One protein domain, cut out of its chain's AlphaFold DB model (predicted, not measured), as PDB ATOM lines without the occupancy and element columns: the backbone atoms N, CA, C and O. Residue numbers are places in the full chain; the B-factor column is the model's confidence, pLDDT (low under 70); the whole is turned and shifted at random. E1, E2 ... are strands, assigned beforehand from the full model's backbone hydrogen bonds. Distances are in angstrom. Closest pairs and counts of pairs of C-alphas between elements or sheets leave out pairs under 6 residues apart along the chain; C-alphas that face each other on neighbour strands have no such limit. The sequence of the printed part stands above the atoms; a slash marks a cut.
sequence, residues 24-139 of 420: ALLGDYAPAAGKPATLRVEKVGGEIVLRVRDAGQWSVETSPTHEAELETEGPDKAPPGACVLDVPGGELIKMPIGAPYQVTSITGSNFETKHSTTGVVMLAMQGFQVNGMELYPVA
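AT A GLANCE: This is residues 24 to 139 of the 420 residues of an uncharacterized protein of Burkholderia lata (strain ATCC 17760 / DSM 23089 / LMG 22485 / NCIMB 9086 / R18194 / 383) (UniProt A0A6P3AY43). Three antiparallel sheets follow one another: a strongly twisted five-stranded sheet in the middle, a four-stranded sheet toward one end and the small hairpin E7 and E8 toward the other. The hairpin and the middle sheet form a loose sandwich, only partly face to face, and E10 of the middle sheet runs on into E11 of the four-stranded one. The printed part has 116 residues with eleven named strands, E1 to E11 in order along the chain, and no named helix; the class is all strand, though under half of the residues are in named elements. The sheets run E4 E5 E6 E9 E10, E3 E2 E1 E11 and E7 E8. The whole is compact, with a radius of gyration of the C-alphas of 14.3 A and spans of 39 by 29 by 27 A.

IN THESE COORDINATES: E1, residues 27 to 30, begins at C-alpha 27 (164.627, -106.445, 178.514). E2 is residues 39 to 44, 14.8 A long, and E3 residues 47 to 54, 21.5 A. E4 is residues 66 to 68, E5 residues 83 to 87 and E6 residues 90 to 94. E7, residues 100 to 104, and E8, residues 111 to 115, follow. E9 is residues 120 to 126, 19.8 A, and E10 residues 129 to 134, 16.6 A. E11, residues 136 to 138, ends at C-alpha 138 (166.296, -101.856, 172.668).

HOW THE PARTS SIT: In the five-stranded sheet E4 E5 E6 is a meander, each strand the antiparallel neighbour of the one before; N 85 and O 92 of the hairpin E5 and E6 are 2.8 A apart. E6 and E9 are antiparallel at 167 degrees, with N 93 and O 121 2.8 A apart. E9 and E10 are a hairpin, N 124 and O 131 2.8 A apart. In the hairpin E7 and E8, N 103 and O 112 are 2.9 A apart. The closest C-alphas of E7 and E10 are those of Val 103 and Val 130, 5.0 A apart. E1 E2 E3 is a second meander, with N 29 and O 39 2.8 A apart and N 40 and O 51 2.8 A apart. E11 is an edge strand beside E1, with N 30 and O 136 2.9 A apart. The closest C-alphas of E3 and E5, Leu 50 and Val 87, are 7.3 A apart.

THE WHOLE: The C-alphas of Ala 55 and Pro 75, the two farthest apart, are 44.4 A apart. The printed part has no cut. The links E3 to E4 and E4 to E5 are long. Residues 70 to 81 and 106 to 109 have pLDDT under 70; the mean of the printed part is 84.7.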
ATOM      1  N   ALA A  24     158.462-105.300 184.548       88.44
ATOM      2  CA  ALA A  24     158.542-104.202 183.587       88.44
ATOM      3  C   ALA A  24     159.984-103.771 183.246       88.44
ATOM      4  O   ALA A  24     160.177-103.044 182.268       88.44
ATOM      5  N   LEU A  25     160.978-104.193 184.036       93.06
ATOM      6  CA  LEU A  25     162.399-104.001 183.750       93.06
ATOM      7  C   LEU A  25     162.998-105.137 182.919       93.06
ATOM      8  O   LEU A  25     164.155-105.035 182.547       93.06
ATOM      9  N   LEU A  26     162.264-106.211 182.606       93.88
ATOM     10  CA  LEU A  26     162.806-107.286 181.771       93.88
ATOM     11  C   LEU A  26     163.037-106.787 180.340       93.88
ATOM     12  O   LEU A  26     162.107-106.342 179.663       93.88
ATOM     13  N   GLY A  27     164.267-106.912 179.848       94.56
ATOM     14  CA  GLY A  27     164.627-106.445 178.514       94.56
ATOM     15  C   GLY A  27     166.110-106.158 178.329       94.56
ATOM     16  O   GLY A  27     166.927-106.348 179.228       94.56
ATOM     17  N   ASP A  28     166.435-105.690 177.128       96.31
ATOM     18  CA  ASP A  28     167.776-105.274 176.739       96.31
ATOM     19  C   ASP A  28     167.854-103.741 176.746       96.31
ATOM     20  O   ASP A  28     166.950-103.058 176.253       96.31
ATOM     21  N   TYR A  29     168.958-103.205 177.260       95.50
ATOM     22  CA  TYR A  29     169.162-101.774 177.460       95.50
ATOM     23  C   TYR A  29     170.500-101.304 176.900       95.50
ATOM     24  O   TYR A  29     171.518-101.994 177.004       95.50
ATOM     25  N   ALA A  30     170.496-100.102 176.328       94.81
ATOM     26  CA  ALA A  30     171.670 -99.413 175.810       94.81
ATOM     27  C   ALA A  30     171.865 -98.055 176.513       94.81
ATOM     28  O   ALA A  30     170.881 -97.406 176.864       94.81
ATOM     29  N   PRO A  31     173.107 -97.560 176.658       92.56
ATOM     30  CA  PRO A  31     173.383 -96.278 177.317       92.56
ATOM     31  C   PRO A  31     173.023 -95.060 176.448       92.56
ATOM     32  O   PRO A  31     173.090 -93.923 176.900       92.56
ATOM     33  N   ALA A  32     172.680 -95.272 175.173       93.25
ATOM     34  CA  ALA A  32     172.266 -94.217 174.255       93.25
ATOM     35  C   ALA A  32     171.332 -94.756 173.161       93.25
ATOM     36  O   ALA A  32     171.418 -95.921 172.761       93.25
ATOM     37  N   ALA A  33     170.480 -93.879 172.625       91.06
ATOM     38  CA  ALA A  33     169.575 -94.205 171.529       91.06
ATOM     39  C   ALA A  33     170.329 -94.755 170.303       91.06
ATOM     40  O   ALA A  33     171.343 -94.202 169.869       91.06
ATOM     41  N   GLY A  34     169.821 -95.848 169.727       89.12
ATOM     42  CA  GLY A  34     170.386 -96.472 168.525       89.12
ATOM     43  C   GLY A  34     171.721 -97.202 168.732       89.12
ATOM     44  O   GLY A  34     172.326 -97.641 167.754       89.12
ATOM     45  N   LYS A  35     172.201 -97.337 169.975       92.44
ATOM     46  CA  LYS A  35     173.376 -98.152 170.310       92.44
ATOM     47  C   LYS A  35     172.976 -99.601 170.616       92.44
ATOM     48  O   LYS A  35     171.825 -99.850 170.974       92.44
ATOM     49  N   PRO A  36     173.897-100.569 170.449       90.81
ATOM     50  CA  PRO A  36     173.638-101.948 170.849       90.81
ATOM     51  C   PRO A  36     173.409-102.055 172.361       90.81
ATOM     52  O   PRO A  36     173.942-101.257 173.132       90.81
ATOM     53  N   ALA A  37     172.643-103.071 172.766       94.00
ATOM     54  CA  ALA A  37     172.428-103.393 174.170       94.00
ATOM     55  C   ALA A  37     173.755-103.690 174.881       94.00
ATOM     56  O   ALA A  37     174.575-104.447 174.356       94.00
ATOM     57  N   THR A  38     173.937-103.137 176.076       92.81
ATOM     58  CA  THR A  38     175.069-103.424 176.974       92.81
ATOM     59  C   THR A  38     174.623-104.085 178.274       92.81
ATOM     60  O   THR A  38     175.448-104.669 178.970       92.81
ATOM     61  N   LEU A  39     173.329-104.011 178.592       94.44
ATOM     62  CA  LEU A  39     172.715-104.578 179.789       94.44
ATOM     63  C   LEU A  39     171.481-105.387 179.392       94.44
ATOM     64  O   LEU A  39     170.740-104.991 178.491       94.44
ATOM     65  N   ARG A  40     171.259-106.509 180.066       95.38
ATOM     66  CA  ARG A  40     170.061-107.336 179.956       95.38
ATOM     67  C   ARG A  40     169.541-107.620 181.349       95.38
ATOM     68  O   ARG A  40     170.285-108.087 182.201       95.38
ATOM     69  N   VAL A  41     168.259-107.382 181.546       94.94
ATOM     70  CA  VAL A  41     167.535-107.815 182.734       94.94
ATOM     71  C   VAL A  41     166.666-108.983 182.313       94.94
ATOM     72  O   VAL A  41     165.862-108.879 181.381       94.94
ATOM     73  N   GLU A  42     166.851-110.123 182.957       94.00
ATOM     74  CA  GLU A  42     166.144-111.346 182.597       94.00
ATOM     75  C   GLU A  42     165.818-112.193 183.822       94.00
ATOM     76  O   GLU A  42     166.274-111.905 184.924       94.00
ATOM     77  N   LYS A  43     165.012-113.240 183.622       91.00
ATOM     78  CA  LYS A  43     164.720-114.225 184.663       91.00
ATOM     79  C   LYS A  43     165.566-115.475 184.474       91.00
ATOM     80  O   LYS A  43     165.459-116.127 183.436       91.00
ATOM     81  N   VAL A  44     166.339-115.825 185.496       86.62
ATOM     82  CA  VAL A  44     167.185-117.027 185.567       86.62
ATOM     83  C   VAL A  44     166.839-117.741 186.870       86.62
ATOM     84  O   VAL A  44     166.704-117.098 187.904       86.62
ATOM     85  N   GLY A  45     166.531-119.040 186.820       82.44
ATOM     86  CA  GLY A  45     166.042-119.773 188.002       82.44
ATOM     87  C   GLY A  45     164.741-119.241 188.642       82.44
ATOM     88  O   GLY A  45     164.351-119.708 189.707       82.44
ATOM     89  N   GLY A  46     164.037-118.297 188.003       83.00
ATOM     90  CA  GLY A  46     162.862-117.614 188.564       83.00
ATOM     91  C   GLY A  46     163.166-116.297 189.286       83.00
ATOM     92  O   GLY A  46     162.220-115.612 189.672       83.00
ATOM     93  N   GLU A  47     164.436-115.920 189.407       87.88
ATOM     94  CA  GLU A  47     164.894-114.649 189.972       87.88
ATOM     95  C   GLU A  47     165.214-113.651 188.859       87.88
ATOM     96  O   GLU A  47     165.622-114.049 187.765       87.88
ATOM     97  N   ILE A  48     165.013-112.357 189.122       91.38
ATOM     98  CA  ILE A  48     165.448-111.303 188.204       91.38
ATOM     99  C   ILE A  48     166.952-111.111 188.397       91.38
ATOM    100  O   ILE A  48     167.436-110.954 189.518       91.38
ATOM    101  N   VAL A  49     167.691-111.127 187.295       93.19
ATOM    102  CA  VAL A  49     169.140-110.952 187.285       93.19
ATOM    103  C   VAL A  49     169.548-109.900 186.266       93.19
ATOM    104  O   VAL A  49     168.887-109.714 185.239       93.19
ATOM    105  N   LEU A  50     170.673-109.242 186.535       93.81
ATOM    106  CA  LEU A  50     171.332-108.351 185.594       93.81
ATOM    107  C   LEU A  50     172.465-109.108 184.895       93.81
ATOM    108  O   LEU A  50     173.315-109.723 185.537       93.81
ATOM    109  N   ARG A  51     172.499-109.041 183.568       93.38
ATOM    110  CA  ARG A  51     173.579-109.560 182.731       93.38
ATOM    111  C   ARG A  51     174.193-108.419 181.941       93.38
ATOM    112  O   ARG A  51     173.485-107.600 181.355       93.38
ATOM    113  N   VAL A  52     175.514-108.389 181.887       91.88
ATOM    114  CA  VAL A  52     176.258-107.385 181.129       91.88
ATOM    115  C   VAL A  52     176.729-107.975 179.807       91.88
ATOM    116  O   VAL A  52     176.910-109.187 179.660       91.88
ATOM    117  N   ARG A  53     176.907-107.121 178.804       89.56
ATOM    118  CA  ARG A  53     177.569-107.513 177.566       89.56
ATOM    119  C   ARG A  53     179.065-107.246 177.705       89.56
ATOM    120  O   ARG A  53     179.466-106.101 177.883       89.56
ATOM    121  N   ASP A  54     179.866-108.292 177.579       82.56
ATOM    122  CA  ASP A  54     181.324-108.259 177.638       82.56
ATOM    123  C   ASP A  54     181.902-108.605 176.256       82.56
ATOM    124  O   ASP A  54     181.406-109.487 175.565       82.56
ATOM    125  N   ALA A  55     182.881-107.831 175.785       82.19
ATOM    126  CA  ALA A  55     183.465-107.915 174.437       82.19
ATOM    127  C   ALA A  55     182.450-108.170 173.285       82.19
ATOM    128  O   ALA A  55     182.740-108.848 172.299       82.19
ATOM    129  N   GLY A  56     181.239-107.609 173.393       84.31
ATOM    130  CA  GLY A  56     180.190-107.722 172.379       84.31
ATOM    131  C   GLY A  56     179.291-108.962 172.470       84.31
ATOM    132  O   GLY A  56     178.334-109.039 171.695       84.31
ATOM    133  N   GLN A  57     179.511-109.878 173.417       88.38
ATOM    134  CA  GLN A  57     178.597-110.989 173.704       88.38
ATOM    135  C   GLN A  57     178.111-110.948 175.154       88.38
ATOM    136  O   GLN A  57     178.640-110.239 176.002       88.38
ATOM    137  N   TRP A  58     177.018-111.641 175.437       91.75
ATOM    138  CA  TRP A  58     176.463-111.677 176.785       91.75
ATOM    139  C   TRP A  58     177.379-112.465 177.723       91.75
ATOM    140  O   TRP A  58     177.803-113.569 177.374       91.75
ATOM    141  N   SER A  59     177.670-111.914 178.906       88.62
ATOM    142  CA  SER A  59     178.453-112.600 179.938       88.62
ATOM    143  C   SER A  59     177.758-113.890 180.360       88.62
ATOM    144  O   SER A  59     176.535-113.958 180.344       88.62
ATOM    145  N   VAL A  60     178.500-114.920 180.772       87.44
ATOM    146  CA  VAL A  60     177.906-116.105 181.433       87.44
ATOM    147  C   VAL A  60     177.467-115.756 182.858       87.44
ATOM    148  O   VAL A  60     176.436-116.232 183.327       87.44
ATOM    149  N   GLU A  61     178.222-114.879 183.516       86.56
ATOM    150  CA  GLU A  61     177.914-114.357 184.843       86.56
ATOM    151  C   GLU A  61     176.678-113.468 184.832       86.56
ATOM    152  O   GLU A  61     176.435-112.709 183.886       86.56
ATOM    153  N   THR A  62     175.931-113.561 185.922       89.50
ATOM    154  CA  THR A  62     174.774-112.730 186.214       89.50
ATOM    155  C   THR A  62     174.924-112.160 187.605       89.50
ATOM    156  O   THR A  62     175.339-112.861 188.527       89.50
ATOM    157  N   SER A  63     174.529-110.911 187.768       89.31
ATOM    158  CA  SER A  63     174.403-110.293 189.073       89.31
ATOM    159  C   SER A  63     172.997-110.538 189.616       89.31
ATOM    160  O   SER A  63     172.028-110.280 188.891       89.31
ATOM    161  N   PRO A  64     172.860-111.024 190.862       85.75
ATOM    162  CA  PRO A  64     171.556-111.084 191.501       85.75
ATOM    163  C   PRO A  64     170.986-109.670 191.612       85.75
ATOM    164  O   PRO A  64     171.736-108.700 191.744       85.75
ATOM    165  N   THR A  65     169.662-109.566 191.542       89.75
ATOM    166  CA  THR A  65     168.957-108.315 191.825       89.75
ATOM    167  C   THR A  65     167.933-108.538 192.918       89.75
ATOM    168  O   THR A  65     167.406-109.644 193.074       89.75
ATOM    169  N   HIS A  66     167.650-107.486 193.675       87.69
ATOM    170  CA  HIS A  66     166.641-107.515 194.722       87.69
ATOM    171  C   HIS A  66     165.677-106.358 194.517       87.69
ATOM    172  O   HIS A  66     166.093-105.252 194.196       87.69
ATOM    173  N   GLU A  67     164.381-106.615 194.663       86.69
ATOM    174  CA  GLU A  67     163.406-105.529 194.631       86.69
ATOM    175  C   GLU A  67     163.584-104.667 195.873       86.69
ATOM    176  O   GLU A  67     163.539-105.179 196.994       86.69
ATOM    177  N   ALA A  68     163.769-103.372 195.653       83.62
ATOM    178  CA  ALA A  68     163.890-102.381 196.703       83.62
ATOM    179  C   ALA A  68     162.703-101.418 196.673       83.62
ATOM    180  O   ALA A  68     162.005-101.255 195.664       83.62
ATOM    181  N   GLU A  69     162.459-100.775 197.811       74.06
ATOM    182  CA  GLU A  69     161.519 -99.665 197.872       74.06
ATOM    183  C   GLU A  69     162.194 -98.410 197.310       74.06
ATOM    184  O   GLU A  69     163.325 -98.095 197.663       74.06
ATOM    185  N   LEU A  70     161.497 -97.678 196.438       69.38
ATOM    186  CA  LEU A  70     161.990 -96.384 195.970       69.38
ATOM    187  C   LEU A  70     161.937 -95.385 197.130       69.38
ATOM    188  O   LEU A  70     160.859 -94.875 197.462       69.38
ATOM    189  N   GLU A  71     163.093 -95.080 197.716       63.28
ATOM    190  CA  GLU A  71     163.216 -94.002 198.689       63.28
ATOM    191  C   GLU A  71     162.919 -92.667 197.994       63.28
ATOM    192  O   GLU A  71     163.639 -92.198 197.114       63.28
ATOM    193  N   THR A  72     161.791 -92.064 198.354       56.72
ATOM    194  CA  THR A  72     161.386 -90.742 197.872       56.72
ATOM    195  C   THR A  72     161.533 -89.768 199.034       56.72
ATOM    196  O   THR A  72     160.887 -89.921 200.069       56.72
ATOM    197  N   GLU A  73     162.409 -88.770 198.904       49.56
ATOM    198  CA  GLU A  73     162.505 -87.698 199.897       49.56
ATOM    199  C   GLU A  73     161.255 -86.806 199.813       49.56
ATOM    200  O   GLU A  73     161.163 -85.904 198.979       49.56
ATOM    201  N   GLY A  74     160.261 -87.066 200.666       49.38
ATOM    202  CA  GLY A  74     159.050 -86.252 200.784       49.38
ATOM    203  C   GLY A  74     157.817 -87.045 201.233       49.38
ATOM    204  O   GLY A  74     157.880 -88.258 201.397       49.38
ATOM    205  N   PRO A  75     156.665 -86.385 201.449       39.56
ATOM    206  CA  PRO A  75     155.398 -87.052 201.775       39.56
ATOM    207  C   PRO A  75     154.774 -87.808 200.585       39.56
ATOM    208  O   PRO A  75     153.698 -88.397 200.723       39.56
ATOM    209  N   ASP A  76     155.417 -87.765 199.419       50.84
ATOM    210  CA  ASP A  76     154.923 -88.359 198.188       50.84
ATOM    211  C   ASP A  76     155.304 -89.835 198.119       50.84
ATOM    212  O   ASP A  76     156.451 -90.217 198.307       50.84
ATOM    213  N   LYS A  77     154.314 -90.687 197.843       56.78
ATOM    214  CA  LYS A  77     154.548 -92.110 197.571       56.78
ATOM    215  C   LYS A  77     155.336 -92.263 196.271       56.78
ATOM    216  O   LYS A  77     155.127 -91.479 195.343       56.78
ATOM    217  N   ALA A  78     156.130 -93.334 196.172       61.88
ATOM    218  CA  ALA A  78     156.757 -93.756 194.921       61.88
ATOM    219  C   ALA A  78     155.756 -93.651 193.746       61.88
ATOM    220  O   ALA A  78     154.602 -94.083 193.902       61.88
ATOM    221  N   PRO A  79     156.150 -93.083 192.586       66.44
ATOM    222  CA  PRO A  79     155.250 -92.909 191.454       66.44
ATOM    223  C   PRO A  79     154.571 -94.242 191.093       66.44
ATOM    224  O   PRO A  79     155.254 -95.265 191.028       66.44
ATOM    225  N   PRO A  80     153.252 -94.277 190.834       64.31
ATOM    226  CA  PRO A  80     152.573 -95.509 190.444       64.31
ATOM    227  C   PRO A  80     153.252 -96.168 189.234       64.31
ATOM    228  O   PRO A  80     153.413 -95.537 188.190       64.31
ATOM    229  N   GLY A  81     153.641 -97.439 189.370       66.69
ATOM    230  CA  GLY A  81     154.373 -98.178 188.334       66.69
ATOM    231  C   GLY A  81     155.891 -97.957 188.332       66.69
ATOM    232  O   GLY A  81     156.553 -98.401 187.392       66.69
ATOM    233  N   ALA A  82     156.440 -97.289 189.350       79.00
ATOM    234  CA  ALA A  82     157.870 -97.317 189.612       79.00
ATOM    235  C   ALA A  82     158.286 -98.658 190.236       79.00
ATOM    236  O   ALA A  82     157.548 -99.246 191.026       79.00
ATOM    237  N   CYS A  83     159.469 -99.131 189.866       87.62
ATOM    238  CA  CYS A  83     160.123-100.290 190.464       87.62
ATOM    239  C   CYS A  83     161.613 -99.972 190.598       87.62
ATOM    240  O   CYS A  83     162.179 -99.357 189.691       87.62
ATOM    241  N   VAL A  84     162.230-100.436 191.681       89.69
ATOM    242  CA  VAL A  84     163.678-100.396 191.882       89.69
ATOM    243  C   VAL A  84     164.194-101.819 192.012       89.69
ATOM    244  O   VAL A  84     163.640-102.624 192.760       89.69
ATOM    245  N   LEU A  85     165.248-102.116 191.265       92.06
ATOM    246  CA  LEU A  85     166.083-103.285 191.469       92.06
ATOM    247  C   LEU A  85     167.428-102.821 192.017       92.06
ATOM    248  O   LEU A  85     168.153-102.108 191.323       92.06
ATOM    249  N   ASP A  86     167.779-103.267 193.214       90.62
ATOM    250  CA  ASP A  86     169.146-103.187 193.710       90.62
ATOM    251  C   ASP A  86     170.033-104.058 192.826       90.62
ATOM    252  O   ASP A  86     169.743-105.236 192.577       90.62
ATOM    253  N   VAL A  87     171.121-103.471 192.342       89.88
ATOM    254  CA  VAL A  87     172.132-104.128 191.511       89.88
ATOM    255  C   VAL A  87     173.517-103.868 192.109       89.88
ATOM    256  O   VAL A  87     173.702-102.906 192.856       89.88
ATOM    257  N   PRO A  88     174.544-104.679 191.804       84.31
ATOM    258  CA  PRO A  88     175.887-104.387 192.291       84.31
ATOM    259  C   PRO A  88     176.340-102.979 191.894       84.31
ATOM    260  O   PRO A  88     176.370-102.628 190.715       84.31
ATOM    261  N   GLY A  89     176.694-102.176 192.898       83.12
ATOM    262  CA  GLY A  89     177.147-100.801 192.708       83.12
ATOM    263  C   GLY A  89     176.036 -99.762 192.525       83.12
ATOM    264  O   GLY A  89     176.370 -98.619 192.223       83.12
ATOM    265  N   GLY A  90     174.756-100.103 192.706       89.00
ATOM    266  CA  GLY A  90     173.683 -99.109 192.771       89.00
ATOM    267  C   GLY A  90     172.285 -99.661 192.489       89.00
ATOM    268  O   GLY A  90     171.926-100.728 192.968       89.00
ATOM    269  N   GLU A  91     171.488 -98.931 191.711       91.56
ATOM    270  CA  GLU A  91     170.064 -99.220 191.494       91.56
ATOM    271  C   GLU A  91     169.689 -99.149 190.012       91.56
ATOM    272  O   GLU A  91     170.159 -98.285 189.266       91.56
ATOM    273  N   LEU A  92     168.782-100.024 189.583       93.44
ATOM    274  CA  LEU A  92     168.100 -99.952 188.299       93.44
ATOM    275  C   LEU A  92     166.625 -99.629 188.524       93.44
ATOM    276  O   LEU A  92     165.871-100.421 189.084       93.44
ATOM    277  N   ILE A  93     166.197 -98.469 188.039       91.81
ATOM    278  CA  ILE A  93     164.900 -97.893 188.364       91.81
ATOM    279  C   ILE A  93     164.041 -97.782 187.112       91.81
ATOM    280  O   ILE A  93     164.387 -97.089 186.152       91.81
ATOM    281  N   LYS A  94     162.859 -98.399 187.142       92.12
ATOM    282  CA  LYS A  94     161.755 -98.054 186.247       92.12
ATOM    283  C   LYS A  94     160.998 -96.894 186.870       92.12
ATOM    284  O   LYS A  94     160.500 -97.018 187.981       92.12
ATOM    285  N   MET A  95     160.830 -95.803 186.134       89.25
ATOM    286  CA  MET A  95     159.997 -94.676 186.563       89.25
ATOM    287  C   MET A  95     159.242 -94.054 185.377       89.25
ATOM    288  O   MET A  95     159.540 -94.370 184.219       89.25
ATOM    289  N   PRO A  96     158.211 -93.227 185.613       88.75
ATOM    290  CA  PRO A  96     157.577 -92.461 184.545       88.75
ATOM    291  C   PRO A  96     158.564 -91.507 183.859       88.75
ATOM    292  O   PRO A  96     159.441 -90.937 184.504       88.75
ATOM    293  N   ILE A  97     158.399 -91.289 182.553       90.81
ATOM    294  CA  ILE A  97     159.125 -90.220 181.850       90.81
ATOM    295  C   ILE A  97     158.721 -88.878 182.472       90.81
ATOM    296  O   ILE A  97     157.540 -88.622 182.701       90.81
ATOM    297  N   GLY A  98     159.710 -88.036 182.749       87.62
ATOM    298  CA  GLY A  98     159.566 -86.776 183.463       87.62
ATOM    299  C   GLY A  98     159.560 -86.918 184.984       87.62
ATOM    300  O   GLY A  98     159.463 -85.900 185.656       87.62
ATOM    301  N   ALA A  99     159.665 -88.128 185.547       87.12
ATOM    302  CA  ALA A  99     159.814 -88.289 186.993       87.12
ATOM    303  C   ALA A  99     161.198 -87.791 187.454       87.12
ATOM    304  O   ALA A  99     162.188 -88.042 186.758       87.12
ATOM    305  N   PRO A 100     161.280 -87.078 188.591       86.88
ATOM    306  CA  PRO A 100     162.546 -86.594 189.117       86.88
ATOM    307  C   PRO A 100     163.377 -87.729 189.730       86.88
ATOM    308  O   PRO A 100     162.828 -88.657 190.320       86.88
ATOM    309  N   TYR A 101     164.700 -87.617 189.640       84.81
ATOM    310  CA  TYR A 101     165.667 -88.459 190.345       84.81
ATOM    311  C   TYR A 101     166.888 -87.625 190.759       84.81
ATOM    312  O   TYR A 101     167.227 -86.644 190.091       84.81
ATOM    313  N   GLN A 102     167.537 -87.978 191.870       84.62
ATOM    314  CA  GLN A 102     168.687 -87.234 192.388       84.62
ATOM    315  C   GLN A 102     170.013 -87.850 191.926       84.62
ATOM    316  O   GLN A 102     170.173 -89.067 191.875       84.62
ATOM    317  N   VAL A 103     170.973 -86.992 191.597       85.06
ATOM    318  CA  VAL A 103     172.369 -87.353 191.317       85.06
ATOM    319  C   VAL A 103     173.292 -86.376 192.028       85.06
ATOM    320  O   VAL A 103     172.882 -85.271 192.371       85.06
ATOM    321  N   THR A 104     174.551 -86.724 192.233       82.44
ATOM    322  CA  THR A 104     175.547 -85.761 192.698       82.44
ATOM    323  C   THR A 104     175.822 -84.737 191.596       82.44
ATOM    324  O   THR A 104     176.000 -85.078 190.427       82.44
ATOM    325  N   SER A 105     175.838 -83.457 191.968       70.06
ATOM    326  CA  SER A 105     176.189 -82.350 191.073       70.06
ATOM    327  C   SER A 105     177.601 -82.514 190.504       70.06
ATOM    328  O   SER A 105     178.469 -83.133 191.117       70.06
ATOM    329  N   ILE A 106     177.865 -81.884 189.354       64.38
ATOM    330  CA  ILE A 106     179.169 -81.937 188.662       64.38
ATOM    331  C   ILE A 106     180.331 -81.487 189.570       64.38
ATOM    332  O   ILE A 106     181.458 -81.947 189.406       64.38
ATOM    333  N   THR A 107     180.074 -80.608 190.546       63.50
ATOM    334  CA  THR A 107     181.079 -80.128 191.509       63.50
ATOM    335  C   THR A 107     181.290 -81.065 192.700       63.50
ATOM    336  O   THR A 107     182.143 -80.786 193.537       63.50
ATOM    337  N   GLY A 108     180.513 -82.145 192.822       62.19
ATOM    338  CA  GLY A 108     180.623 -83.123 193.909       62.19
ATOM    339  C   GLY A 108     180.120 -82.636 195.272       62.19
ATOM    340  O   GLY A 108     180.187 -83.383 196.241       62.19
ATOM    341  N   SER A 109     179.645 -81.390 195.369       65.62
ATOM    342  CA  SER A 109     179.393 -80.714 196.649       65.62
ATOM    343  C   SER A 109     177.938 -80.772 197.124       65.62
ATOM    344  O   SER A 109     177.702 -80.582 198.307       65.62
ATOM    345  N   ASN A 110     176.980 -81.009 196.219       76.56
ATOM    346  CA  ASN A 110     175.533 -81.090 196.486       76.56
ATOM    347  C   ASN A 110     174.860 -82.129 195.568       76.56
ATOM    348  O   ASN A 110     175.476 -82.570 194.594       76.56
ATOM    349  N   PHE A 111     173.587 -82.447 195.818       80.31
ATOM    350  CA  PHE A 111     172.727 -83.187 194.888       80.31
ATOM    351  C   PHE A 111     172.044 -82.255 193.871       80.31
ATOM    352  O   PHE A 111     171.753 -81.094 194.159       80.31
ATOM    353  N   GLU A 112     171.801 -82.769 192.670       84.94
ATOM    354  CA  GLU A 112     171.057 -82.150 191.576       84.94
ATOM    355  C   GLU A 112     169.883 -83.062 191.194       84.94
ATOM    356  O   GLU A 112     170.051 -84.269 191.014       84.94
ATOM    357  N   THR A 113     168.694 -82.481 191.029       87.44
ATOM    358  CA  THR A 113     167.516 -83.206 190.538       87.44
ATOM    359  C   THR A 113     167.497 -83.215 189.014       87.44
ATOM    360  O   THR A 113     167.315 -82.177 188.373       87.44
ATOM    361  N   LYS A 114     167.616 -84.403 188.426       88.50
ATOM    362  CA  LYS A 114     167.374 -84.659 187.003       88.50
ATOM    363  C   LYS A 114     165.983 -85.246 186.804       88.50
ATOM    364  O   LYS A 114     165.306 -85.586 187.767       88.50
ATOM    365  N   HIS A 115     165.530 -85.314 185.557       90.38
ATOM    366  CA  HIS A 115     164.220 -85.865 185.213       90.38
ATOM    367  C   HIS A 115     164.392 -86.943 184.156       90.38
ATOM    368  O   HIS A 115     165.112 -86.728 183.179       90.38
ATOM    369  N   SER A 116     163.733 -88.085 184.351       90.94
ATOM    370  CA  SER A 116     163.915 -89.218 183.453       90.94
ATOM    371  C   SER A 116     163.386 -88.920 182.056       90.94
ATOM    372  O   SER A 116     162.294 -88.382 181.887       90.94
ATOM    373  N   THR A 117     164.148 -89.292 181.037       93.25
ATOM    374  CA  THR A 117     163.795 -89.092 179.625       93.25
ATOM    375  C   THR A 117     163.404 -90.392 178.937       93.25
ATOM    376  O   THR A 117     162.584 -90.375 178.020       93.25
ATOM    377  N   THR A 118     163.937 -91.525 179.397       93.25
ATOM    378  CA  THR A 118     163.656 -92.857 178.847       93.25
ATOM    379  C   THR A 118     162.706 -93.668 179.728       93.25
ATOM    380  O   THR A 118     162.124 -94.653 179.272       93.25
ATOM    381  N   GLY A 119     162.521 -93.257 180.987       91.94
ATOM    382  CA  GLY A 119     161.736 -93.973 181.987       91.94
ATOM    383  C   GLY A 119     162.443 -95.199 182.576       91.94
ATOM    384  O   GLY A 119     161.782 -95.987 183.262       91.94
ATOM    385  N   VAL A 120     163.737 -95.382 182.289       94.44
ATOM    386  CA  VAL A 120     164.614 -96.386 182.910       94.44
ATOM    387  C   VAL A 120     165.953 -95.730 183.225       94.44
ATOM    388  O   VAL A 120     166.631 -95.239 182.325       94.44
ATOM    389  N   VAL A 121     166.339 -95.735 184.496       93.31
ATOM    390  CA  VAL A 121     167.549 -95.070 184.987       93.31
ATOM    391  C   VAL A 121     168.397 -96.078 185.743       93.31
ATOM    392  O   VAL A 121     167.874 -96.827 186.557       93.31
ATOM    393  N   MET A 122     169.701 -96.084 185.490       93.06
ATOM    394  CA  MET A 122     170.674 -96.753 186.347       93.06
ATOM    395  C   MET A 122     171.373 -95.703 187.206       93.06
ATOM    396  O   MET A 122     172.006 -94.792 186.670       93.06
ATOM    397  N   LEU A 123     171.255 -95.820 188.525       90.38
ATOM    398  CA  LEU A 123     172.034 -95.043 189.479       90.38
ATOM    399  C   LEU A 123     173.256 -95.866 189.878       90.38
ATOM    400  O   LEU A 123     173.118 -96.981 190.362       90.38
ATOM    401  N   ALA A 124     174.449 -95.326 189.665       88.38
ATOM    402  CA  ALA A 124     175.707 -95.898 190.121       88.38
ATOM    403  C   ALA A 124     176.196 -95.123 191.347       88.38
ATOM    404  O   ALA A 124     176.351 -93.900 191.293       88.38
ATOM    405  N   MET A 125     176.453 -95.835 192.437       84.25
ATOM    406  CA  MET A 125     176.896 -95.285 193.711       84.25
ATOM    407  C   MET A 125     178.392 -95.561 193.903       84.25
ATOM    408  O   MET A 125     178.843 -96.704 193.851       84.25
ATOM    409  N   GLN A 126     179.176 -94.511 194.144       76.94
ATOM    410  CA  GLN A 126     180.593 -94.596 194.504       76.94
ATOM    411  C   GLN A 126     180.863 -93.722 195.732       76.94
ATOM    412  O   GLN A 126     181.017 -92.502 195.639       76.94
ATOM    413  N   GLY A 127     180.906 -94.349 196.909       77.69
ATOM    414  CA  GLY A 127     180.994 -93.628 198.179       77.69
ATOM    415  C   GLY A 127     179.774 -92.724 198.374       77.69
ATOM    416  O   GLY A 127     178.653 -93.213 198.440       77.69
ATOM    417  N   PHE A 128     179.991 -91.408 198.436       75.44
ATOM    418  CA  PHE A 128     178.921 -90.404 198.535       75.44
ATOM    419  C   PHE A 128     178.462 -89.855 197.173       75.44
ATOM    420  O   PHE A 128     177.603 -88.975 197.126       75.44
ATOM    421  N   GLN A 129     179.053 -90.323 196.068       80.12
ATOM    422  CA  GLN A 129     178.689 -89.887 194.724       80.12
ATOM    423  C   GLN A 129     177.631 -90.811 194.120       80.12
ATOM    424  O   GLN A 129     177.811 -92.026 194.085       80.12
ATOM    425  N   VAL A 130     176.557 -90.225 193.598       83.19
ATOM    426  CA  VAL A 130     175.476 -90.910 192.884       83.19
ATOM    427  C   VAL A 130     175.446 -90.391 191.452       83.19
ATOM    428  O   VAL A 130     175.101 -89.239 191.204       83.19
ATOM    429  N   ASN A 131     175.799 -91.235 190.491       86.62
ATOM    430  CA  ASN A 131     175.755 -90.907 189.072       86.62
ATOM    431  C   ASN A 131     174.557 -91.589 188.418       86.62
ATOM    432  O   ASN A 131     174.418 -92.801 188.500       86.62
ATOM    433  N   GLY A 132     173.710 -90.826 187.730       87.81
ATOM    434  CA  GLY A 132     172.561 -91.375 187.009       87.81
ATOM    435  C   GLY A 132     172.798 -91.467 185.505       87.81
ATOM    436  O   GLY A 132     173.173 -90.476 184.873       87.81
ATOM    437  N   MET A 133     172.524 -92.639 184.937       92.19
ATOM    438  CA  MET A 133     172.564 -92.930 183.508       92.19
ATOM    439  C   MET A 133     171.167 -93.305 183.004       92.19
ATOM    440  O   MET A 133     170.545 -94.240 183.498       92.19
ATOM    441  N   GLU A 134     170.690 -92.601 181.980       94.50
ATOM    442  CA  GLU A 134     169.462 -92.966 181.270       94.50
ATOM    443  C   GLU A 134     169.712 -94.188 180.384       94.50
ATOM    444  O   GLU A 134     170.647 -94.208 179.578       94.50
ATOM    445  N   LEU A 135     168.850 -95.194 180.500       96.12
ATOM    446  CA  LEU A 135     168.928 -96.412 179.707       96.12
ATOM    447  C   LEU A 135     167.828 -96.440 178.654       96.12
ATOM    448  O   LEU A 135     166.652 -96.225 178.939       96.12
ATOM    449  N   TYR A 136     168.214 -96.743 177.423       95.56
ATOM    450  CA  TYR A 136     167.324 -96.846 176.277       95.56
ATOM    451  C   TYR A 136     166.933 -98.310 176.083       95.56
ATOM    452  O   TYR A 136     167.818 -99.127 175.810       95.56
ATOM    453  N   PRO A 137     165.642 -98.665 176.192       94.06
ATOM    454  CA  PRO A 137     165.177 -99.996 175.833       94.06
ATOM    455  C   PRO A 137     165.463-100.263 174.353       94.06
ATOM    456  O   PRO A 137     165.176 -99.424 173.494       94.06
ATOM    457  N   VAL A 138     166.009-101.433 174.042       94.25
ATOM    458  CA  VAL A 138     166.296-101.856 172.668       94.25
ATOM    459  C   VAL A 138     165.707-103.235 172.391       94.25
ATOM    460  O   VAL A 138     165.357-103.986 173.300       94.25
ATOM    461  N   ALA A 139     165.560-103.571 171.109       91.94
ATOM    462  CA  ALA A 139     165.111-104.903 170.721       91.94
ATOM    463  C   ALA A 139     166.086-105.967 171.245       91.94
ATOM    464  O   ALA A 139     167.304-105.783 171.180       91.94
TER     465      ALA A 139